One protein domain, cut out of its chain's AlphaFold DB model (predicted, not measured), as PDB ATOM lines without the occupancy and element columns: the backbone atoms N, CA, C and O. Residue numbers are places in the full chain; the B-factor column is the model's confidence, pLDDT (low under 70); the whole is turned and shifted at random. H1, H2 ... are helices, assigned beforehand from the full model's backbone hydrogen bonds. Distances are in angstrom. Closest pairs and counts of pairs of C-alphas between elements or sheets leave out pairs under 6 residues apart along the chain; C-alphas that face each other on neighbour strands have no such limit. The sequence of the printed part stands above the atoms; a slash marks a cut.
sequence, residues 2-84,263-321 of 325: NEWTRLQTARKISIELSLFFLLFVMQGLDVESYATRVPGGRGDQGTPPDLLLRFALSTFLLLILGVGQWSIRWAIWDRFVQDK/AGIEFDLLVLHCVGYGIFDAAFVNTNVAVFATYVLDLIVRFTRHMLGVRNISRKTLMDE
ATOM      1  N   ASN A   2     -22.050 -37.291  30.446       89.25
ATOM      2  CA  ASN A   2     -20.683 -37.397  29.914       89.25
ATOM      3  C   ASN A   2     -20.415 -38.751  29.219       89.25
ATOM      4  O   ASN A   2     -20.030 -38.780  28.055       89.25
ATOM      5  N   GLU A   3     -20.761 -39.871  29.862       90.75
ATOM      6  CA  GLU A   3     -20.602 -41.202  29.246       90.75
ATOM      7  C   GLU A   3     -21.375 -41.362  27.928       90.75
ATOM      8  O   GLU A   3     -20.845 -41.890  26.955       90.75
ATOM      9  N   TRP A   4     -22.582 -40.798  27.824       92.00
ATOM     10  CA  TRP A   4     -23.328 -40.789  26.561       92.00
ATOM     11  C   TRP A   4     -22.611 -39.981  25.471       92.00
ATOM     12  O   TRP A   4     -22.513 -40.432  24.334       92.00
ATOM     13  N   THR A   5     -22.052 -38.814  25.809       90.94
ATOM     14  CA  THR A   5     -21.237 -38.014  24.879       90.94
ATOM     15  C   THR A   5     -20.014 -38.790  24.389       90.94
ATOM     16  O   THR A   5     -19.699 -38.741  23.200       90.94
ATOM     17  N   ARG A   6     -19.341 -39.539  25.272       90.25
ATOM     18  CA  ARG A   6     -18.200 -40.394  24.901       90.25
ATOM     19  C   ARG A   6     -18.618 -41.512  23.943       90.25
ATOM     20  O   ARG A   6     -17.905 -41.796  22.982       90.25
ATOM     21  N   LEU A   7     -19.788 -42.111  24.164       92.12
ATOM     22  CA  LEU A   7     -20.328 -43.170  23.305       92.12
ATOM     23  C   LEU A   7     -20.752 -42.674  21.924       92.12
ATOM     24  O   LEU A   7     -20.652 -43.424  20.957       92.12
ATOM     25  N   GLN A   8     -21.177 -41.414  21.794       91.62
ATOM     26  CA  GLN A   8     -21.594 -40.858  20.501       91.62
ATOM     27  C   GLN A   8     -20.503 -40.913  19.434       91.62
ATOM     28  O   GLN A   8     -20.842 -41.020  18.256       91.62
ATOM     29  N   THR A   9     -19.231 -40.845  19.830       90.69
ATOM     30  CA  THR A   9     -18.074 -40.939  18.929       90.69
ATOM     31  C   THR A   9     -17.318 -42.258  19.048       90.69
ATOM     32  O   THR A   9     -16.253 -42.395  18.446       90.69
ATOM     33  N   ALA A  10     -17.830 -43.225  19.811       91.69
ATOM     34  CA  ALA A  10     -17.238 -44.552  19.869       91.69
ATOM     35  C   ALA A  10     -17.306 -45.217  18.486       91.69
ATOM     36  O   ALA A  10     -18.311 -45.106  17.784       91.69
ATOM     37  N   ARG A  11     -16.222 -45.900  18.110       91.88
ATOM     38  CA  ARG A  11     -16.077 -46.607  16.835       91.88
ATOM     39  C   ARG A  11     -15.747 -48.077  17.072       91.88
ATOM     40  O   ARG A  11     -15.029 -48.406  18.021       91.88
ATOM     41  N   LYS A  12     -16.264 -48.946  16.204       90.75
ATOM     42  CA  LYS A  12     -15.919 -50.375  16.127       90.75
ATOM     43  C   LYS A  12     -14.776 -50.619  15.138       90.75
ATOM     44  O   LYS A  12     -13.962 -51.502  15.386       90.75
ATOM     45  N   ILE A  13     -14.700 -49.821  14.070       92.25
ATOM     46  CA  ILE A  13     -13.672 -49.901  13.022       92.25
ATOM     47  C   ILE A  13     -12.683 -48.738  13.195       92.25
ATOM     48  O   ILE A  13     -13.100 -47.587  13.330       92.25
ATOM     49  N   SER A  14     -11.379 -49.021  13.167       93.62
ATOM     50  CA  SER A  14     -10.338 -47.988  13.110       93.62
ATOM     51  C   SER A  14     -10.035 -47.647  11.657       93.62
ATOM     52  O   SER A  14      -9.479 -48.449  10.902       93.62
ATOM     53  N   ILE A  15     -10.388 -46.423  11.269       93.44
ATOM     54  CA  ILE A  15     -10.085 -45.906   9.934       93.44
ATOM     55  C   ILE A  15      -8.582 -45.698   9.750       93.44
ATOM     56  O   ILE A  15      -8.067 -45.885   8.655       93.44
ATOM     57  N   GLU A  16      -7.871 -45.357  10.824       94.50
ATOM     58  CA  GLU A  16      -6.429 -45.137  10.819       94.50
ATOM     59  C   GLU A  16      -5.703 -46.417  10.399       94.50
ATOM     60  O   GLU A  16      -4.852 -46.383   9.510       94.50
ATOM     61  N   LEU A  17      -6.107 -47.557  10.969       94.75
ATOM     62  CA  LEU A  17      -5.579 -48.865  10.598       94.75
ATOM     63  C   LEU A  17      -5.946 -49.238   9.154       94.75
ATOM     64  O   LEU A  17      -5.085 -49.703   8.409       94.75
ATOM     65  N   SER A  18      -7.199 -49.009   8.744       95.25
ATOM     66  CA  SER A  18      -7.654 -49.303   7.375       95.25
ATOM     67  C   SER A  18      -6.878 -48.511   6.326       95.25
ATOM     68  O   SER A  18      -6.447 -49.074   5.324       95.25
ATOM     69  N   LEU A  19      -6.684 -47.211   6.554       95.69
ATOM     70  CA  LEU A  19      -5.974 -46.319   5.642       95.69
ATOM     71  C   LEU A  19      -4.473 -46.609   5.608       95.69
ATOM     72  O   LEU A  19      -3.881 -46.605   4.531       95.69
ATOM     73  N   PHE A  20      -3.864 -46.907   6.759       95.94
ATOM     74  CA  PHE A  20      -2.469 -47.335   6.818       95.94
ATOM     75  C   PHE A  20      -2.245 -48.628   6.027       95.94
ATOM     76  O   PHE A  20      -1.322 -48.709   5.219       95.94
ATOM     77  N   PHE A  21      -3.114 -49.624   6.215       95.25
ATOM     78  CA  PHE A  21      -3.015 -50.881   5.482       95.25
ATOM     79  C   PHE A  21      -3.282 -50.691   3.986       95.25
ATOM     80  O   PHE A  21      -2.567 -51.261   3.167       95.25
ATOM     81  N   LEU A  22      -4.263 -49.862   3.615       95.38
ATOM     82  CA  LEU A  22      -4.515 -49.521   2.216       95.38
ATOM     83  C   LEU A  22      -3.264 -48.912   1.573       95.38
ATOM     84  O   LEU A  22      -2.861 -49.357   0.504       95.38
ATOM     85  N   LEU A  23      -2.631 -47.941   2.236       95.38
ATOM     86  CA  LEU A  23      -1.404 -47.312   1.753       95.38
ATOM     87  C   LEU A  23      -0.263 -48.331   1.606       95.38
ATOM     88  O   LEU A  23       0.422 -48.353   0.584       95.38
ATOM     89  N   PHE A  24      -0.088 -49.206   2.599       95.38
ATOM     90  CA  PHE A  24       0.914 -50.270   2.561       95.38
ATOM     91  C   PHE A  24       0.697 -51.234   1.390       95.38
ATOM     92  O   PHE A  24       1.651 -51.572   0.696       95.38
ATOM     93  N   VAL A  25      -0.539 -51.663   1.127       94.69
ATOM     94  CA  VAL A  25      -0.824 -52.592   0.026       94.69
ATOM     95  C   VAL A  25      -0.723 -51.897  -1.329       94.69
ATOM     96  O   VAL A  25      -0.063 -52.408  -2.226       94.69
ATOM     97  N   MET A  26      -1.337 -50.727  -1.486       92.69
ATOM     98  CA  MET A  26      -1.368 -50.018  -2.767       92.69
ATOM     99  C   MET A  26       0.031 -49.565  -3.190       92.69
ATOM    100  O   MET A  26       0.486 -49.931  -4.274       92.69
ATOM    101  N   GLN A  27       0.737 -48.853  -2.308       91.19
ATOM    102  CA  GLN A  27       2.036 -48.264  -2.624       91.19
ATOM    103  C   GLN A  27       3.210 -49.134  -2.164       91.19
ATOM    104  O   GLN A  27       4.194 -49.272  -2.884       91.19
ATOM    105  N   GLY A  28       3.136 -49.729  -0.970       91.00
ATOM    106  CA  GLY A  28       4.239 -50.521  -0.410       91.00
ATOM    107  C   GLY A  28       4.468 -51.853  -1.130       91.00
ATOM    108  O   GLY A  28       5.616 -52.241  -1.334       91.00
ATOM    109  N   LEU A  29       3.397 -52.533  -1.553       92.81
ATOM    110  CA  LEU A  29       3.467 -53.767  -2.355       92.81
ATOM    111  C   LEU A  29       3.331 -53.513  -3.866       92.81
ATOM    112  O   LEU A  29       3.334 -54.464  -4.648       92.81
ATOM    113  N   ASP A  30       3.217 -52.244  -4.268       90.31
ATOM    114  CA  ASP A  30       3.014 -51.800  -5.650       90.31
ATOM    115  C   ASP A  30       1.832 -52.493  -6.353       90.31
ATOM    116  O   ASP A  30       1.903 -52.878  -7.523       90.31
ATOM    117  N   VAL A  31       0.713 -52.672  -5.642       90.62
ATOM    118  CA  VAL A  31      -0.511 -53.223  -6.246       90.62
ATOM    119  C   VAL A  31      -1.150 -52.209  -7.211       90.62
ATOM    120  O   VAL A  31      -1.865 -52.589  -8.136       90.62
ATOM    121  N   GLU A  32      -0.819 -50.921  -7.079       87.88
ATOM    122  CA  GLU A  32      -1.219 -49.869  -8.023       87.88
ATOM    123  C   GLU A  32      -0.825 -50.155  -9.476       87.88
ATOM    124  O   GLU A  32      -1.571 -49.806 -10.392       87.88
ATOM    125  N   SER A  33       0.303 -50.829  -9.695       87.44
ATOM    126  CA  SER A  33       0.771 -51.213 -11.031       87.44
ATOM    127  C   SER A  33      -0.174 -52.183 -11.764       87.44
ATOM    128  O   SER A  33      -0.237 -52.167 -12.998       87.44
ATOM    129  N   TYR A  34      -0.970 -52.976 -11.037       87.31
ATOM    130  CA  TYR A  34      -2.035 -53.811 -11.613       87.31
ATOM    131  C   TYR A  34      -3.271 -53.003 -12.008       87.31
ATOM    132  O   TYR A  34      -4.083 -53.468 -12.799       87.31
ATOM    133  N   ALA A  35      -3.418 -51.787 -11.482       88.69
ATOM    134  CA  ALA A  35      -4.536 -50.898 -11.762       88.69
ATOM    135  C   ALA A  35      -4.224 -49.917 -12.911       88.69
ATOM    136  O   ALA A  35      -4.555 -48.728 -12.872       88.69
ATOM    137  N   THR A  36      -3.550 -50.422 -13.941       88.81
ATOM    138  CA  THR A  36      -3.156 -49.687 -15.148       88.81
ATOM    139  C   THR A  36      -3.928 -50.198 -16.362       88.81
ATOM    140  O   THR A  36      -4.547 -51.258 -16.320       88.81
ATOM    141  N   ARG A  37      -3.909 -49.449 -17.471       86.94
ATOM    142  CA  ARG A  37      -4.617 -49.816 -18.715       86.94
ATOM    143  C   ARG A  37      -3.910 -50.927 -19.510       86.94
ATOM    144  O   ARG A  37      -3.788 -50.832 -20.730       86.94
ATOM    145  N   VAL A  38      -3.417 -51.959 -18.828       85.38
ATOM    146  CA  VAL A  38      -2.755 -53.121 -19.434       85.38
ATOM    147  C   VAL A  38      -3.642 -54.348 -19.240       85.38
ATOM    148  O   VAL A  38      -3.936 -54.721 -18.104       85.38
ATOM    149  N   PRO A  39      -4.093 -55.002 -20.323       80.00
ATOM    150  CA  PRO A  39      -4.941 -56.177 -20.205       80.00
ATOM    151  C   PRO A  39      -4.154 -57.354 -19.616       80.00
ATOM    152  O   PRO A  39      -3.176 -57.812 -20.199       80.00
ATOM    153  N   GLY A  40      -4.599 -57.861 -18.460       75.25
ATOM    154  CA  GLY A  40      -4.102 -59.110 -17.863       75.25
ATOM    155  C   GLY A  40      -2.668 -59.073 -17.324       75.25
ATOM    156  O   GLY A  40      -2.117 -60.131 -17.022       75.25
ATOM    157  N   GLY A  41      -2.061 -57.891 -17.205       79.62
ATOM    158  CA  GLY A  41      -0.664 -57.728 -16.814       79.62
ATOM    159  C   GLY A  41      -0.438 -56.586 -15.830       79.62
ATOM    160  O   GLY A  41      -1.365 -55.892 -15.418       79.62
ATOM    161  N   ARG A  42       0.826 -56.408 -15.450       82.94
ATOM    162  CA  ARG A  42       1.304 -55.293 -14.632       82.94
ATOM    163  C   ARG A  42       1.802 -54.184 -15.557       82.94
ATOM    164  O   ARG A  42       2.517 -54.478 -16.511       82.94
ATOM    165  N   GLY A  43       1.415 -52.941 -15.293       80.31
ATOM    166  CA  GLY A  43       1.907 -51.791 -16.047       80.31
ATOM    167  C   GLY A  43       3.322 -51.405 -15.633       80.31
ATOM    168  O   GLY A  43       3.642 -51.397 -14.444       80.31
ATOM    169  N   ASP A  44       4.142 -51.047 -16.617       82.38
ATOM    170  CA  ASP A  44       5.471 -50.476 -16.402       82.38
ATOM    171  C   ASP A  44       5.388 -48.990 -16.017       82.38
ATOM    172  O   ASP A  44       4.336 -48.344 -16.130       82.38
ATOM    173  N   GLN A  45       6.521 -48.419 -15.595       75.56
ATOM    174  CA  GLN A  45       6.619 -47.002 -15.239       75.56
ATOM    175  C   GLN A  45       6.145 -46.104 -16.395       75.56
ATOM    176  O   GLN A  45       6.642 -46.192 -17.515       75.56
ATOM    177  N   GLY A  46       5.186 -45.220 -16.109       77.38
ATOM    178  CA  GLY A  46       4.611 -44.290 -17.089       77.38
ATOM    179  C   GLY A  46       3.340 -44.787 -17.784       77.38
ATOM    180  O   GLY A  46       2.713 -44.021 -18.516       77.38
ATOM    181  N   THR A  47       2.913 -46.025 -17.527       84.31
ATOM    182  CA  THR A  47       1.615 -46.516 -18.003       84.31
ATOM    183  C   THR A  47       0.480 -45.729 -17.338       84.31
ATOM    184  O   THR A  47       0.465 -45.607 -16.110       84.31
ATOM    185  N   PRO A  48      -0.495 -45.198 -18.102       86.44
ATOM    186  CA  PRO A  48      -1.591 -44.442 -17.520       86.44
ATOM    187  C   PRO A  48      -2.461 -45.344 -16.625       86.44
ATOM    188  O   PRO A  48      -2.816 -46.460 -17.032       86.44
ATOM    189  N   PRO A  49      -2.845 -44.865 -15.430       88.00
ATOM    190  CA  PRO A  49      -3.727 -45.608 -14.546       88.00
ATOM    191  C   PRO A  49      -5.135 -45.748 -15.136       88.00
ATOM    192  O   PRO A  49      -5.626 -44.889 -15.884       88.00
ATOM    193  N   ASP A  50      -5.805 -46.836 -14.768       90.69
ATOM    194  CA  ASP A  50      -7.234 -47.013 -14.992       90.69
ATOM    195  C   ASP A  50      -7.991 -46.644 -13.712       90.69
ATOM    196  O   ASP A  50      -7.848 -47.295 -12.676       90.69
ATOM    197  N   LEU A  51      -8.786 -45.573 -13.769       89.44
ATOM    198  CA  LEU A  51      -9.495 -45.059 -12.596       89.44
ATOM    199  C   LEU A  51     -10.522 -46.061 -12.061       89.44
ATOM    200  O   LEU A  51     -10.706 -46.147 -10.848       89.44
ATOM    201  N   LEU A  52     -11.186 -46.818 -12.940       91.44
ATOM    202  CA  LEU A  52     -12.202 -47.779 -12.524       91.44
ATOM    203  C   LEU A  52     -11.547 -48.947 -11.790       91.44
ATOM    204  O   LEU A  52     -12.029 -49.357 -10.734       91.44
ATOM    205  N   LEU A  53     -10.429 -49.449 -12.318       91.19
ATOM    206  CA  LEU A  53      -9.702 -50.555 -11.704       91.19
ATOM    207  C   LEU A  53      -9.056 -50.143 -10.376       91.19
ATOM    208  O   LEU A  53      -9.137 -50.892  -9.403       91.19
ATOM    209  N   ARG A  54      -8.492 -48.929 -10.300       91.62
ATOM    210  CA  ARG A  54      -7.970 -48.357  -9.047       91.62
ATOM    211  C   ARG A  54      -9.059 -48.237  -7.991       91.62
ATOM    212  O   ARG A  54      -8.867 -48.716  -6.876       91.62
ATOM    213  N   PHE A  55     -10.208 -47.669  -8.358       93.31
ATOM    214  CA  PHE A  55     -11.352 -47.527  -7.462       93.31
ATOM    215  C   PHE A  55     -11.887 -48.881  -6.985       93.31
ATOM    216  O   PHE A  55     -12.164 -49.051  -5.795       93.31
ATOM    217  N   ALA A  56     -12.024 -49.852  -7.892       93.81
ATOM    218  CA  ALA A  56     -12.489 -51.194  -7.559       93.81
ATOM    219  C   ALA A  56     -11.538 -51.878  -6.570       93.81
ATOM    220  O   ALA A  56     -11.986 -52.388  -5.544       93.81
ATOM    221  N   LEU A  57     -10.229 -51.826  -6.834       93.56
ATOM    222  CA  LEU A  57      -9.204 -52.408  -5.975       93.56
ATOM    223  C   LEU A  57      -9.177 -51.747  -4.590       93.56
ATOM    224  O   LEU A  57      -9.233 -52.443  -3.576       93.56
ATOM    225  N   SER A  58      -9.137 -50.414  -4.526       94.31
ATOM    226  CA  SER A  58      -9.087 -49.696  -3.251       94.31
ATOM    227  C   SER A  58     -10.348 -49.913  -2.417       94.31
ATOM    228  O   SER A  58     -10.262 -50.134  -1.211       94.31
ATOM    229  N   THR A  59     -11.519 -49.886  -3.058       94.81
ATOM    230  CA  THR A  59     -12.806 -50.118  -2.390       94.81
ATOM    231  C   THR A  59     -12.893 -51.546  -1.875       94.81
ATOM    232  O   THR A  59     -13.278 -51.759  -0.730       94.81
ATOM    233  N   PHE A  60     -12.481 -52.526  -2.679       95.44
ATOM    234  CA  PHE A  60     -12.445 -53.926  -2.270       95.44
ATOM    235  C   PHE A  60     -11.548 -54.143  -1.044       95.44
ATOM    236  O   PHE A  60     -11.976 -54.772  -0.076       95.44
ATOM    237  N   LEU A  61     -10.341 -53.564  -1.041       95.12
ATOM    238  CA  LEU A  61      -9.423 -53.642   0.098       95.12
ATOM    239  C   LEU A  61     -10.010 -52.988   1.357       95.12
ATOM    240  O   LEU A  61     -10.007 -53.606   2.422       95.12
ATOM    241  N   LEU A  62     -10.555 -51.771   1.241       95.81
ATOM    242  CA  LEU A  62     -11.186 -51.070   2.364       95.81
ATOM    243  C   LEU A  62     -12.386 -51.840   2.929       95.81
ATOM    244  O   LEU A  62     -12.528 -51.924   4.149       95.81
ATOM    245  N   LEU A  63     -13.219 -52.433   2.069       95.38
ATOM    246  CA  LEU A  63     -14.362 -53.241   2.493       95.38
ATOM    247  C   LEU A  63     -13.918 -54.507   3.228       95.38
ATOM    248  O   LEU A  63     -14.431 -54.778   4.312       95.38
ATOM    249  N   ILE A  64     -12.940 -55.248   2.697       95.44
ATOM    250  CA  ILE A  64     -12.409 -56.448   3.363       95.44
ATOM    251  C   ILE A  64     -11.816 -56.101   4.726       95.44
ATOM    252  O   ILE A  64     -12.095 -56.789   5.708       95.44
ATOM    253  N   LEU A  65     -11.038 -55.022   4.817       95.44
ATOM    254  CA  LEU A  65     -10.466 -54.566   6.086       95.44
ATOM    255  C   LEU A  65     -11.545 -54.133   7.074       95.44
ATOM    256  O   LEU A  65     -11.465 -54.482   8.249       95.44
ATOM    257  N   GLY A  66     -12.552 -53.392   6.610       95.31
ATOM    258  CA  GLY A  66     -13.672 -52.950   7.435       95.31
ATOM    259  C   GLY A  66     -14.473 -54.126   7.990       95.31
ATOM    260  O   GLY A  66     -14.695 -54.198   9.197       95.31
ATOM    261  N   VAL A  67     -14.834 -55.086   7.133       94.25
ATOM    262  CA  VAL A  67     -15.540 -56.311   7.536       94.25
ATOM    263  C   VAL A  67     -14.673 -57.154   8.469       94.25
ATOM    264  O   VAL A  67     -15.171 -57.640   9.483       94.25
ATOM    265  N   GLY A  68     -13.376 -57.290   8.187       95.12
ATOM    266  CA  GLY A  68     -12.431 -58.016   9.037       95.12
ATOM    267  C   GLY A  68     -12.321 -57.412  10.437       95.12
ATOM    268  O   GLY A  68     -12.488 -58.120  11.429       95.12
ATOM    269  N   GLN A  69     -12.122 -56.094  10.533       95.06
ATOM    270  CA  GLN A  69     -12.087 -55.382  11.813       95.06
ATOM    271  C   GLN A  69     -13.409 -55.499  12.571       95.06
ATOM    272  O   GLN A  69     -13.399 -55.795  13.766       95.06
ATOM    273  N   TRP A  70     -14.542 -55.315  11.889       93.81
ATOM    274  CA  TRP A  70     -15.863 -55.468  12.494       93.81
ATOM    275  C   TRP A  70     -16.089 -56.890  13.023       93.81
ATOM    276  O   TRP A  70     -16.552 -57.057  14.148       93.81
ATOM    277  N   SER A  71     -15.686 -57.909  12.261       93.56
ATOM    278  CA  SER A  71     -15.825 -59.319  12.641       93.56
ATOM    279  C   SER A  71     -14.970 -59.658  13.861       93.56
ATOM    280  O   SER A  71     -15.461 -60.281  14.796       93.56
ATOM    281  N   ILE A  72     -13.711 -59.203  13.896       93.44
ATOM    282  CA  ILE A  72     -12.819 -59.367  15.056       93.44
ATOM    283  C   ILE A  72     -13.398 -58.655  16.279       93.44
ATOM    284  O   ILE A  72     -13.409 -59.207  17.380       93.44
ATOM    285  N   ARG A  73     -13.906 -57.433  16.091       91.62
ATOM    286  CA  ARG A  73     -14.521 -56.659  17.165       91.62
ATOM    287  C   ARG A  73     -15.719 -57.394  17.761       91.62
ATOM    288  O   ARG A  73     -15.767 -57.583  18.970       91.62
ATOM    289  N   TRP A  74     -16.634 -57.840  16.911       90.25
ATOM    290  CA  TRP A  74     -17.849 -58.532  17.317       90.25
ATOM    291  C   TRP A  74     -17.562 -59.902  17.953       90.25
ATOM    292  O   TRP A  74     -18.072 -60.200  19.029       90.25
ATOM    293  N   ALA A  75     -16.715 -60.725  17.326       91.81
ATOM    294  CA  ALA A  75     -16.469 -62.097  17.770       91.81
ATOM    295  C   ALA A  75     -15.547 -62.184  18.995       91.81
ATOM    296  O   ALA A  75     -15.718 -63.073  19.829       91.81
ATOM    297  N   ILE A  76     -14.553 -61.293  19.093       92.06
ATOM    298  CA  ILE A  76     -13.511 -61.370  20.121       92.06
ATOM    299  C   ILE A  76     -13.681 -60.254  21.149       92.06
ATOM    300  O   ILE A  76     -13.843 -60.515  22.339       92.06
ATOM    301  N   TRP A  77     -13.635 -58.998  20.711       90.56
ATOM    302  CA  TRP A  77     -13.513 -57.879  21.645       90.56
ATOM    303  C   TRP A  77     -14.772 -57.670  22.486       90.56
ATOM    304  O   TRP A  77     -14.694 -57.615  23.713       90.56
ATOM    305  N   ASP A  78     -15.930 -57.572  21.841       88.25
ATOM    306  CA  ASP A  78     -17.183 -57.282  22.532       88.25
ATOM    307  C   ASP A  78     -17.617 -58.489  23.392       88.25
ATOM    308  O   ASP A  78     -18.218 -58.316  24.450       88.25
ATOM    309  N   ARG A  79     -17.230 -59.718  23.007       86.75
ATOM    310  CA  ARG A  79     -17.582 -60.947  23.736       86.75
ATOM    311  C   ARG A  79     -16.687 -61.268  24.934       86.75
ATOM    312  O   ARG A  79     -17.197 -61.819  25.915       86.75
ATOM    313  N   PHE A  80     -15.382 -61.007  24.833       89.31
ATOM    314  CA  PHE A  80     -14.389 -61.441  25.829       89.31
ATOM    315  C   PHE A  80     -13.686 -60.297  26.559       89.31
ATOM    316  O   PHE A  80     -13.088 -60.546  27.603       89.31
ATOM    317  N   VAL A  81     -13.720 -59.070  26.032       88.62
ATOM    318  CA  VAL A  81     -12.987 -57.935  26.613       88.62
ATOM    319  C   VAL A  81     -13.950 -56.904  27.185       88.62
ATOM    320  O   VAL A  81     -14.008 -56.722  28.398       88.62
ATOM    321  N   GLN A  82     -14.676 -56.191  26.323       85.38
ATOM    322  CA  GLN A  82     -15.505 -55.074  26.760       85.38
ATOM    323  C   GLN A  82     -16.538 -54.675  25.707       85.38
ATOM    324  O   GLN A  82     -16.172 -54.149  24.651       85.38
ATOM    325  N   ASP A  83     -17.820 -54.767  26.065       88.94
ATOM    326  CA  ASP A  83     -18.895 -54.082  25.349       88.94
ATOM    327  C   ASP A  83     -19.239 -52.750  26.033       88.94
ATOM    328  O   ASP A  83     -19.969 -52.686  27.023       88.94
ATOM    329  N   LYS A  84     -18.702 -51.655  25.484       89.69
ATOM    330  CA  LYS A  84     -18.916 -50.299  26.018       89.69
ATOM    331  C   LYS A  84     -20.379 -49.858  25.970       89.69
ATOM    332  O   LYS A  84     -20.774 -48.998  26.752       89.69
ATOM    333  N   ALA A 263     -20.949 -45.995  16.274       91.62
ATOM    334  CA  ALA A 263     -20.721 -47.433  16.393       91.62
ATOM    335  C   ALA A 263     -21.839 -48.311  15.790       91.62
ATOM    336  O   ALA A 263     -21.587 -49.482  15.502       91.62
ATOM    337  N   GLY A 264     -23.063 -47.787  15.634       91.00
ATOM    338  CA  GLY A 264     -24.175 -48.506  15.003       91.00
ATOM    339  C   GLY A 264     -24.324 -48.253  13.504       91.00
ATOM    340  O   GLY A 264     -24.970 -49.052  12.839       91.00
ATOM    341  N   ILE A 265     -23.700 -47.200  12.966       93.75
ATOM    342  CA  ILE A 265     -23.738 -46.836  11.534       93.75
ATOM    343  C   ILE A 265     -22.378 -47.038  10.848       93.75
ATOM    344  O   ILE A 265     -22.030 -46.358   9.887       93.75
ATOM    345  N   GLU A 266     -21.568 -47.971  11.349       93.44
ATOM    346  CA  GLU A 266     -20.210 -48.216  10.839       93.44
ATOM    347  C   GLU A 266     -20.186 -48.616   9.367       93.44
ATOM    348  O   GLU A 266     -19.240 -48.273   8.663       93.44
ATOM    349  N   PHE A 267     -21.224 -49.307   8.889       93.44
ATOM    350  CA  PHE A 267     -21.342 -49.642   7.475       93.44
ATOM    351  C   PHE A 267     -21.501 -48.383   6.613       93.44
ATOM    352  O   PHE A 267     -20.771 -48.218   5.639       93.44
ATOM    353  N   ASP A 268     -22.368 -47.451   7.014       95.19
ATOM    354  CA  ASP A 268     -22.563 -46.185   6.300       95.19
ATOM    355  C   ASP A 268     -21.286 -45.336   6.311       95.19
ATOM    356  O   ASP A 268     -20.913 -44.743   5.298       95.19
ATOM    357  N   LEU A 269     -20.565 -45.320   7.440       95.44
ATOM    358  CA  LEU A 269     -19.264 -44.656   7.543       95.44
ATOM    359  C   LEU A 269     -18.213 -45.325   6.651       95.44
ATOM    360  O   LEU A 269     -17.425 -44.635   6.012       95.44
ATOM    361  N   LEU A 270     -18.189 -46.656   6.575       95.62
ATOM    362  CA  LEU A 270     -17.277 -47.383   5.696       95.62
ATOM    363  C   LEU A 270     -17.552 -47.052   4.225       95.62
ATOM    364  O   LEU A 270     -16.615 -46.749   3.490       95.62
ATOM    365  N   VAL A 271     -18.823 -47.033   3.816       96.00
ATOM    366  CA  VAL A 271     -19.230 -46.615   2.468       96.00
ATOM    367  C   VAL A 271     -18.818 -45.166   2.201       96.00
ATOM    368  O   VAL A 271     -18.234 -44.890   1.152       96.00
ATOM    369  N   LEU A 272     -19.034 -44.253   3.155       96.50
ATOM    370  CA  LEU A 272     -18.579 -42.863   3.057       96.50
ATOM    371  C   LEU A 272     -17.064 -42.778   2.828       96.50
ATOM    372  O   LEU A 272     -16.625 -41.996   1.988       96.50
ATOM    373  N   HIS A 273     -16.263 -43.580   3.532       96.00
ATOM    374  CA  HIS A 273     -14.810 -43.596   3.350       96.00
ATOM    375  C   HIS A 273     -14.389 -44.201   2.009       96.00
ATOM    376  O   HIS A 273     -13.485 -43.660   1.378       96.00
ATOM    377  N   CYS A 274     -15.047 -45.266   1.541       96.31
ATOM    378  CA  CYS A 274     -14.787 -45.847   0.221       96.31
ATOM    379  C   CYS A 274     -15.080 -44.842  -0.901       96.31
ATOM    380  O   CYS A 274     -14.239 -44.614  -1.770       96.31
ATOM    381  N   VAL A 275     -16.250 -44.197  -0.855       96.44
ATOM    382  CA  VAL A 275     -16.646 -43.179  -1.838       96.44
ATOM    383  C   VAL A 275     -15.755 -41.942  -1.726       96.44
ATOM    384  O   VAL A 275     -15.276 -41.445  -2.740       96.44
ATOM    385  N   GLY A 276     -15.481 -41.473  -0.507       96.19
ATOM    386  CA  GLY A 276     -14.600 -40.333  -0.251       96.19
ATOM    387  C   GLY A 276     -13.192 -40.561  -0.794       96.19
ATOM    388  O   GLY A 276     -12.692 -39.736  -1.556       96.19
ATOM    389  N   TYR A 277     -12.592 -41.716  -0.490       96.69
ATOM    390  CA  TYR A 277     -11.304 -42.113  -1.055       96.69
ATOM    391  C   TYR A 277     -11.352 -42.155  -2.582       96.69
ATOM    392  O   TYR A 277     -10.481 -41.577  -3.225       96.69
ATOM    393  N   GLY A 278     -12.381 -42.779  -3.162       95.00
ATOM    394  CA  GLY A 278     -12.538 -42.867  -4.612       95.00
ATOM    395  C   GLY A 278     -12.601 -41.504  -5.299       95.00
ATOM    396  O   GLY A 278     -11.955 -41.304  -6.323       95.00
ATOM    397  N   ILE A 279     -13.319 -40.541  -4.712       96.00
ATOM    398  CA  ILE A 279     -13.395 -39.166  -5.225       96.00
ATOM    399  C   ILE A 279     -12.016 -38.495  -5.185       96.00
ATOM    400  O   ILE A 279     -11.615 -37.866  -6.164       96.00
ATOM    401  N   PHE A 280     -11.277 -38.625  -4.079       96.50
ATOM    402  CA  PHE A 280      -9.958 -38.004  -3.959       96.50
ATOM    403  C   PHE A 280      -8.900 -38.681  -4.845       96.50
ATOM    404  O   PHE A 280      -8.107 -37.978  -5.469       96.50
ATOM    405  N   ASP A 281      -8.905 -40.013  -4.966       94.81
ATOM    406  CA  ASP A 281      -7.995 -40.734  -5.870       94.81
ATOM    407  C   ASP A 281      -8.293 -40.386  -7.333       94.81
ATOM    408  O   ASP A 281      -7.368 -40.119  -8.094       94.81
ATOM    409  N   ALA A 282      -9.567 -40.264  -7.722       92.44
ATOM    410  CA  ALA A 282      -9.941 -39.827  -9.065       92.44
ATOM    411  C   ALA A 282      -9.534 -38.371  -9.362       92.44
ATOM    412  O   ALA A 282      -9.166 -38.056 -10.492       92.44
ATOM    413  N   ALA A 283      -9.594 -37.483  -8.364       94.56
ATOM    414  CA  ALA A 283      -9.266 -36.067  -8.532       94.56
ATOM    415  C   ALA A 283      -7.755 -35.800  -8.620       94.56
ATOM    416  O   ALA A 283      -7.329 -34.954  -9.405       94.56
ATOM    417  N   PHE A 284      -6.950 -36.492  -7.808       92.38
ATOM    418  CA  PHE A 284      -5.511 -36.225  -7.688       92.38
ATOM    419  C   PHE A 284      -4.627 -37.279  -8.355       92.38
ATOM    420  O   PHE A 284      -3.443 -37.016  -8.559       92.38
ATOM    421  N   VAL A 285      -5.176 -38.458  -8.671       88.94
ATOM    422  CA  VAL A 285      -4.446 -39.619  -9.213       88.94
ATOM    423  C   VAL A 285      -3.205 -39.930  -8.365       88.94
ATOM    424  O   VAL A 285      -2.115 -40.204  -8.861       88.94
ATOM    425  N   ASN A 286      -3.358 -39.799  -7.045       90.44
ATOM    426  CA  ASN A 286      -2.287 -39.974  -6.078       90.44
ATOM    427  C   ASN A 286      -2.849 -40.553  -4.779       90.44
ATOM    428  O   ASN A 286      -3.566 -39.875  -4.034       90.44
ATOM    429  N   THR A 287      -2.448 -41.786  -4.484       92.06
ATOM    430  CA  THR A 287      -2.901 -42.536  -3.313       92.06
ATOM    431  C   THR A 287      -2.553 -41.851  -1.998       92.06
ATOM    432  O   THR A 287      -3.379 -41.840  -1.091       92.06
ATOM    433  N   ASN A 288      -1.393 -41.197  -1.886       94.19
ATOM    434  CA  ASN A 288      -1.004 -40.505  -0.651       94.19
ATOM    435  C   ASN A 288      -1.954 -39.355  -0.319       94.19
ATOM    436  O   ASN A 288      -2.414 -39.216   0.816       94.19
ATOM    437  N   VAL A 289      -2.264 -38.539  -1.329       95.38
ATOM    438  CA  VAL A 289      -3.171 -37.398  -1.175       95.38
ATOM    439  C   VAL A 289      -4.584 -37.893  -0.881       95.38
ATOM    440  O   VAL A 289      -5.237 -37.353   0.009       95.38
ATOM    441  N   ALA A 290      -5.030 -38.954  -1.560       95.69
ATOM    442  CA  ALA A 290      -6.342 -39.551  -1.333       95.69
ATOM    443  C   ALA A 290      -6.492 -40.131   0.081       95.69
ATOM    444  O   ALA A 290      -7.479 -39.845   0.757       95.69
ATOM    445  N   VAL A 291      -5.494 -40.872   0.572       96.25
ATOM    446  CA  VAL A 291      -5.470 -41.396   1.947       96.25
ATOM    447  C   VAL A 291      -5.542 -40.260   2.967       96.25
ATOM    448  O   VAL A 291      -6.373 -40.297   3.877       96.25
ATOM    449  N   PHE A 292      -4.706 -39.230   2.810       97.00
ATOM    450  CA  PHE A 292      -4.693 -38.092   3.725       97.00
ATOM    451  C   PHE A 292      -6.026 -37.331   3.716       97.00
ATOM    452  O   PHE A 292      -6.571 -37.022   4.775       97.00
ATOM    453  N   ALA A 293      -6.590 -37.072   2.535       97.12
ATOM    454  CA  ALA A 293      -7.871 -36.388   2.400       97.12
ATOM    455  C   ALA A 293      -9.026 -37.192   3.024       97.12
ATOM    456  O   ALA A 293      -9.856 -36.618   3.732       97.12
ATOM    457  N   THR A 294      -9.050 -38.519   2.857       97.12
ATOM    458  CA  THR A 294     -10.040 -39.393   3.509       97.12
ATOM    459  C   THR A 294      -9.889 -39.408   5.028       97.12
ATOM    460  O   THR A 294     -10.889 -39.391   5.742       97.12
ATOM    461  N   TYR A 295      -8.659 -39.371   5.548       97.19
ATOM    462  CA  TYR A 295      -8.430 -39.231   6.987       97.19
ATOM    463  C   TYR A 295      -8.972 -37.897   7.526       97.19
ATOM    464  O   TYR A 295      -9.650 -37.865   8.554       97.19
ATOM    465  N   VAL A 296      -8.732 -36.794   6.811       97.69
ATOM    466  CA  VAL A 296      -9.283 -35.475   7.166       97.69
ATOM    467  C   VAL A 296     -10.814 -35.480   7.112       97.69
ATOM    468  O   VAL A 296     -11.451 -34.910   7.999       97.69
ATOM    469  N   LEU A 297     -11.416 -36.146   6.122       97.12
ATOM    470  CA  LEU A 297     -12.869 -36.311   6.027       97.12
ATOM    471  C   LEU A 297     -13.438 -37.002   7.276       97.12
ATOM    472  O   LEU A 297     -14.368 -36.478   7.889       97.12
ATOM    473  N   ASP A 298     -12.856 -38.127   7.697       96.19
ATOM    474  CA  ASP A 298     -13.283 -38.835   8.910       96.19
ATOM    475  C   ASP A 298     -13.091 -37.977  10.178       96.19
ATOM    476  O   ASP A 298     -13.968 -37.938  11.047       96.19
ATOM    477  N   LEU A 299     -11.992 -37.217  10.268       95.94
ATOM    478  CA  LEU A 299     -11.760 -36.288  11.376       95.94
ATOM    479  C   LEU A 299     -12.868 -35.227  11.461       95.94
ATOM    480  O   LEU A 299     -13.374 -34.948  12.551       95.94
ATOM    481  N   ILE A 300     -13.285 -34.666  10.322       96.62
ATOM    482  CA  ILE A 300     -14.386 -33.696  10.253       96.62
ATOM    483  C   ILE A 300     -15.698 -34.345  10.705       96.62
ATOM    484  O   ILE A 300     -16.429 -33.746  11.498       96.62
ATOM    485  N   VAL A 301     -15.999 -35.569  10.264       95.56
ATOM    486  CA  VAL A 301     -17.208 -36.300  10.685       95.56
ATOM    487  C   VAL A 301     -17.210 -36.529  12.198       95.56
ATOM    488  O   VAL A 301     -18.188 -36.195  12.871       95.56
ATOM    489  N   ARG A 302     -16.106 -37.020  12.773       94.25
ATOM    490  CA  ARG A 302     -15.987 -37.236  14.227       94.25
ATOM    491  C   ARG A 302     -16.121 -35.933  15.011       94.25
ATOM    492  O   ARG A 302     -16.864 -35.874  15.990       94.25
ATOM    493  N   PHE A 303     -15.440 -34.881  14.564       94.94
ATOM    494  CA  PHE A 303     -15.461 -33.574  15.216       94.94
ATOM    495  C   PHE A 303     -16.856 -32.941  15.185       94.94
ATOM    496  O   PHE A 303     -17.377 -32.517  16.219       94.94
ATOM    497  N   THR A 304     -17.498 -32.923  14.015       95.19
ATOM    498  CA  THR A 304     -18.858 -32.387  13.858       95.19
ATOM    499  C   THR A 304     -19.865 -33.189  14.674       95.19
ATOM    500  O   THR A 304     -20.675 -32.588  15.384       95.19
ATOM    501  N   ARG A 305     -19.778 -34.528  14.665       94.25
ATOM    502  CA  ARG A 305     -20.626 -35.392  15.496       94.25
ATOM    503  C   ARG A 305     -20.466 -35.083  16.981       94.25
ATOM    504  O   ARG A 305     -21.479 -34.911  17.655       94.25
ATOM    505  N   HIS A 306     -19.234 -34.966  17.474       93.06
ATOM    506  CA  HIS A 306     -18.962 -34.634  18.872       93.06
ATOM    507  C   HIS A 306     -19.553 -33.270  19.255       93.06
ATOM    508  O   HIS A 306     -20.324 -33.160  20.207       93.06
ATOM    509  N   MET A 307     -19.258 -32.230  18.469       91.62
ATOM    510  CA  MET A 307     -19.738 -30.873  18.738       91.62
ATOM    511  C   MET A 307     -21.265 -30.772  18.729       91.62
ATOM    512  O   MET A 307     -21.857 -30.139  19.608       91.62
ATOM    513  N   LEU A 308     -21.915 -31.358  17.719       92.25
ATOM    514  CA  LEU A 308     -23.374 -31.354  17.611       92.25
ATOM    515  C   LEU A 308     -24.008 -32.203  18.713       92.25
ATOM    516  O   LEU A 308     -25.038 -31.813  19.259       92.25
ATOM    517  N   GLY A 309     -23.366 -33.311  19.073       91.06
ATOM    518  CA  GLY A 309     -23.742 -34.190  20.169       91.06
ATOM    519  C   GLY A 309     -23.801 -33.481  21.519       91.06
ATOM    520  O   GLY A 309     -24.864 -33.430  22.142       91.06
ATOM    521  N   VAL A 310     -22.696 -32.841  21.921       90.06
ATOM    522  CA  VAL A 310     -22.594 -32.055  23.166       90.06
ATOM    523  C   VAL A 310     -23.658 -30.957  23.211       90.06
ATOM    524  O   VAL A 310     -24.384 -30.827  24.199       90.06
ATOM    525  N   ARG A 311     -23.804 -30.199  22.117       89.00
ATOM    526  CA  ARG A 311     -24.805 -29.125  22.011       89.00
ATOM    527  C   ARG A 311     -26.234 -29.649  22.098       89.00
ATOM    528  O   ARG A 311     -27.080 -29.008  22.723       89.00
ATOM    529  N   ASN A 312     -26.523 -30.783  21.462       89.69
ATOM    530  CA  ASN A 312     -27.851 -31.385  21.489       89.69
ATOM    531  C   ASN A 312     -28.203 -31.852  22.904       89.69
ATOM    532  O   ASN A 312     -29.260 -31.484  23.407       89.69
ATOM    533  N   ILE A 313     -27.295 -32.578  23.566       89.69
ATOM    534  CA  ILE A 313     -27.488 -33.029  24.950       89.69
ATOM    535  C   ILE A 313     -27.705 -31.817  25.852       89.69
ATOM    536  O   ILE A 313     -28.762 -31.725  26.458       89.69
ATOM    537  N   SER A 314     -26.784 -30.848  25.864       87.25
ATOM    538  CA  SER A 314     -26.900 -29.639  26.694       87.25
ATOM    539  C   SER A 314     -28.242 -28.926  26.504       87.25
ATOM    540  O   SER A 314     -28.927 -28.593  27.471       87.25
ATOM    541  N   ARG A 315     -28.674 -28.736  25.250       84.56
ATOM    542  CA  ARG A 315     -29.938 -28.057  24.946       84.56
ATOM    543  C   ARG A 315     -31.162 -28.862  25.388       84.56
ATOM    544  O   ARG A 315     -32.144 -28.256  25.809       84.56
ATOM    545  N   LYS A 316     -31.146 -30.185  25.219       84.69
ATOM    546  CA  LYS A 316     -32.309 -31.059  25.448       84.69
ATOM    547  C   LYS A 316     -32.427 -31.529  26.893       84.69
ATOM    548  O   LYS A 316     -33.541 -31.711  27.363       84.69
ATOM    549  N   THR A 317     -31.314 -31.674  27.601       83.81
ATOM    550  CA  THR A 317     -31.296 -31.974  29.039       83.81
ATOM    551  C   THR A 317     -31.260 -30.715  29.898       83.81
ATOM    552  O   THR A 317     -31.319 -30.818  31.119       83.81
ATOM    553  N   LEU A 318     -31.175 -29.534  29.269       81.62
ATOM    554  CA  LEU A 318     -31.090 -28.229  29.929       81.62
ATOM    555  C   LEU A 318     -29.890 -28.114  30.890       81.62
ATOM    556  O   LEU A 318     -29.887 -27.297  31.808       81.62
ATOM    557  N   MET A 319     -28.849 -28.913  30.652       79.19
ATOM    558  CA  MET A 319     -27.591 -28.885  31.398       79.19
ATOM    559  C   MET A 319     -26.582 -27.939  30.740       79.19
ATOM    560  O   MET A 319     -26.518 -27.845  29.515       79.19
ATOM    561  N   ASP A 320     -25.755 -27.259  31.539       77.69
ATOM    562  CA  ASP A 320     -24.650 -26.439  31.018       77.69
ATOM    563  C   ASP A 320     -23.606 -27.339  30.320       77.69
ATOM    564  O   ASP A 320     -23.255 -28.406  30.828       77.69
ATOM    565  N   GLU A 321     -23.100 -26.899  29.162       76.25
ATOM    566  CA  GLU A 321     -22.078 -27.603  28.367       76.25
ATOM    567  C   GLU A 321     -20.818 -27.907  29.195       76.25
ATOM    568  O   GLU A 321     -20.157 -28.916  28.966       76.25
TER     569      GLU A 321
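What this domain is: This is residues 2 to 84 and 263 to 321 of the 325 residues of the protein "Hypothetical protein" of Chrysotila carterae (UniProt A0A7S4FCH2). Helices H4 and H6 spread like a V, bridged by H5 and H2: an up-and-down bundle. H1 packs on H6; the long link 35 to 50 follows H3. The printed part has 142 residues, six named helices, no named strand. It is loose, all helix, radius of gyration of the C-alphas 18.5 A, spans 62 by 35 by 20 A.

Where its parts are: H1, residues 2 to 8, begins at (-20.683, -37.397, 29.914). H2 is 15 to 28, H3 31 to 34, H5 266 to 284. From first to last C-alpha, H4, 51 to 80, is 42.1 A and H6, 287 to 317, 44.3 A, ending at (-31.296, -31.974, 29.039).

How they stand to each other: H5 touches H4, closest C-alphas Thr 59 and Cys 274, 5.4 A, and forms a hairpin with H6, Phe 280 and Ala 290, 4.7 A. Every O i to N i+4 pair is within hydrogen-bond range in H1, H2, H5, H6; 24 of 26 in H4.

The domain as a whole: Residues 85 to 262 are cut out, leaving a 10.2 A C-alpha gap. No printed residue's pLDDT is under 70.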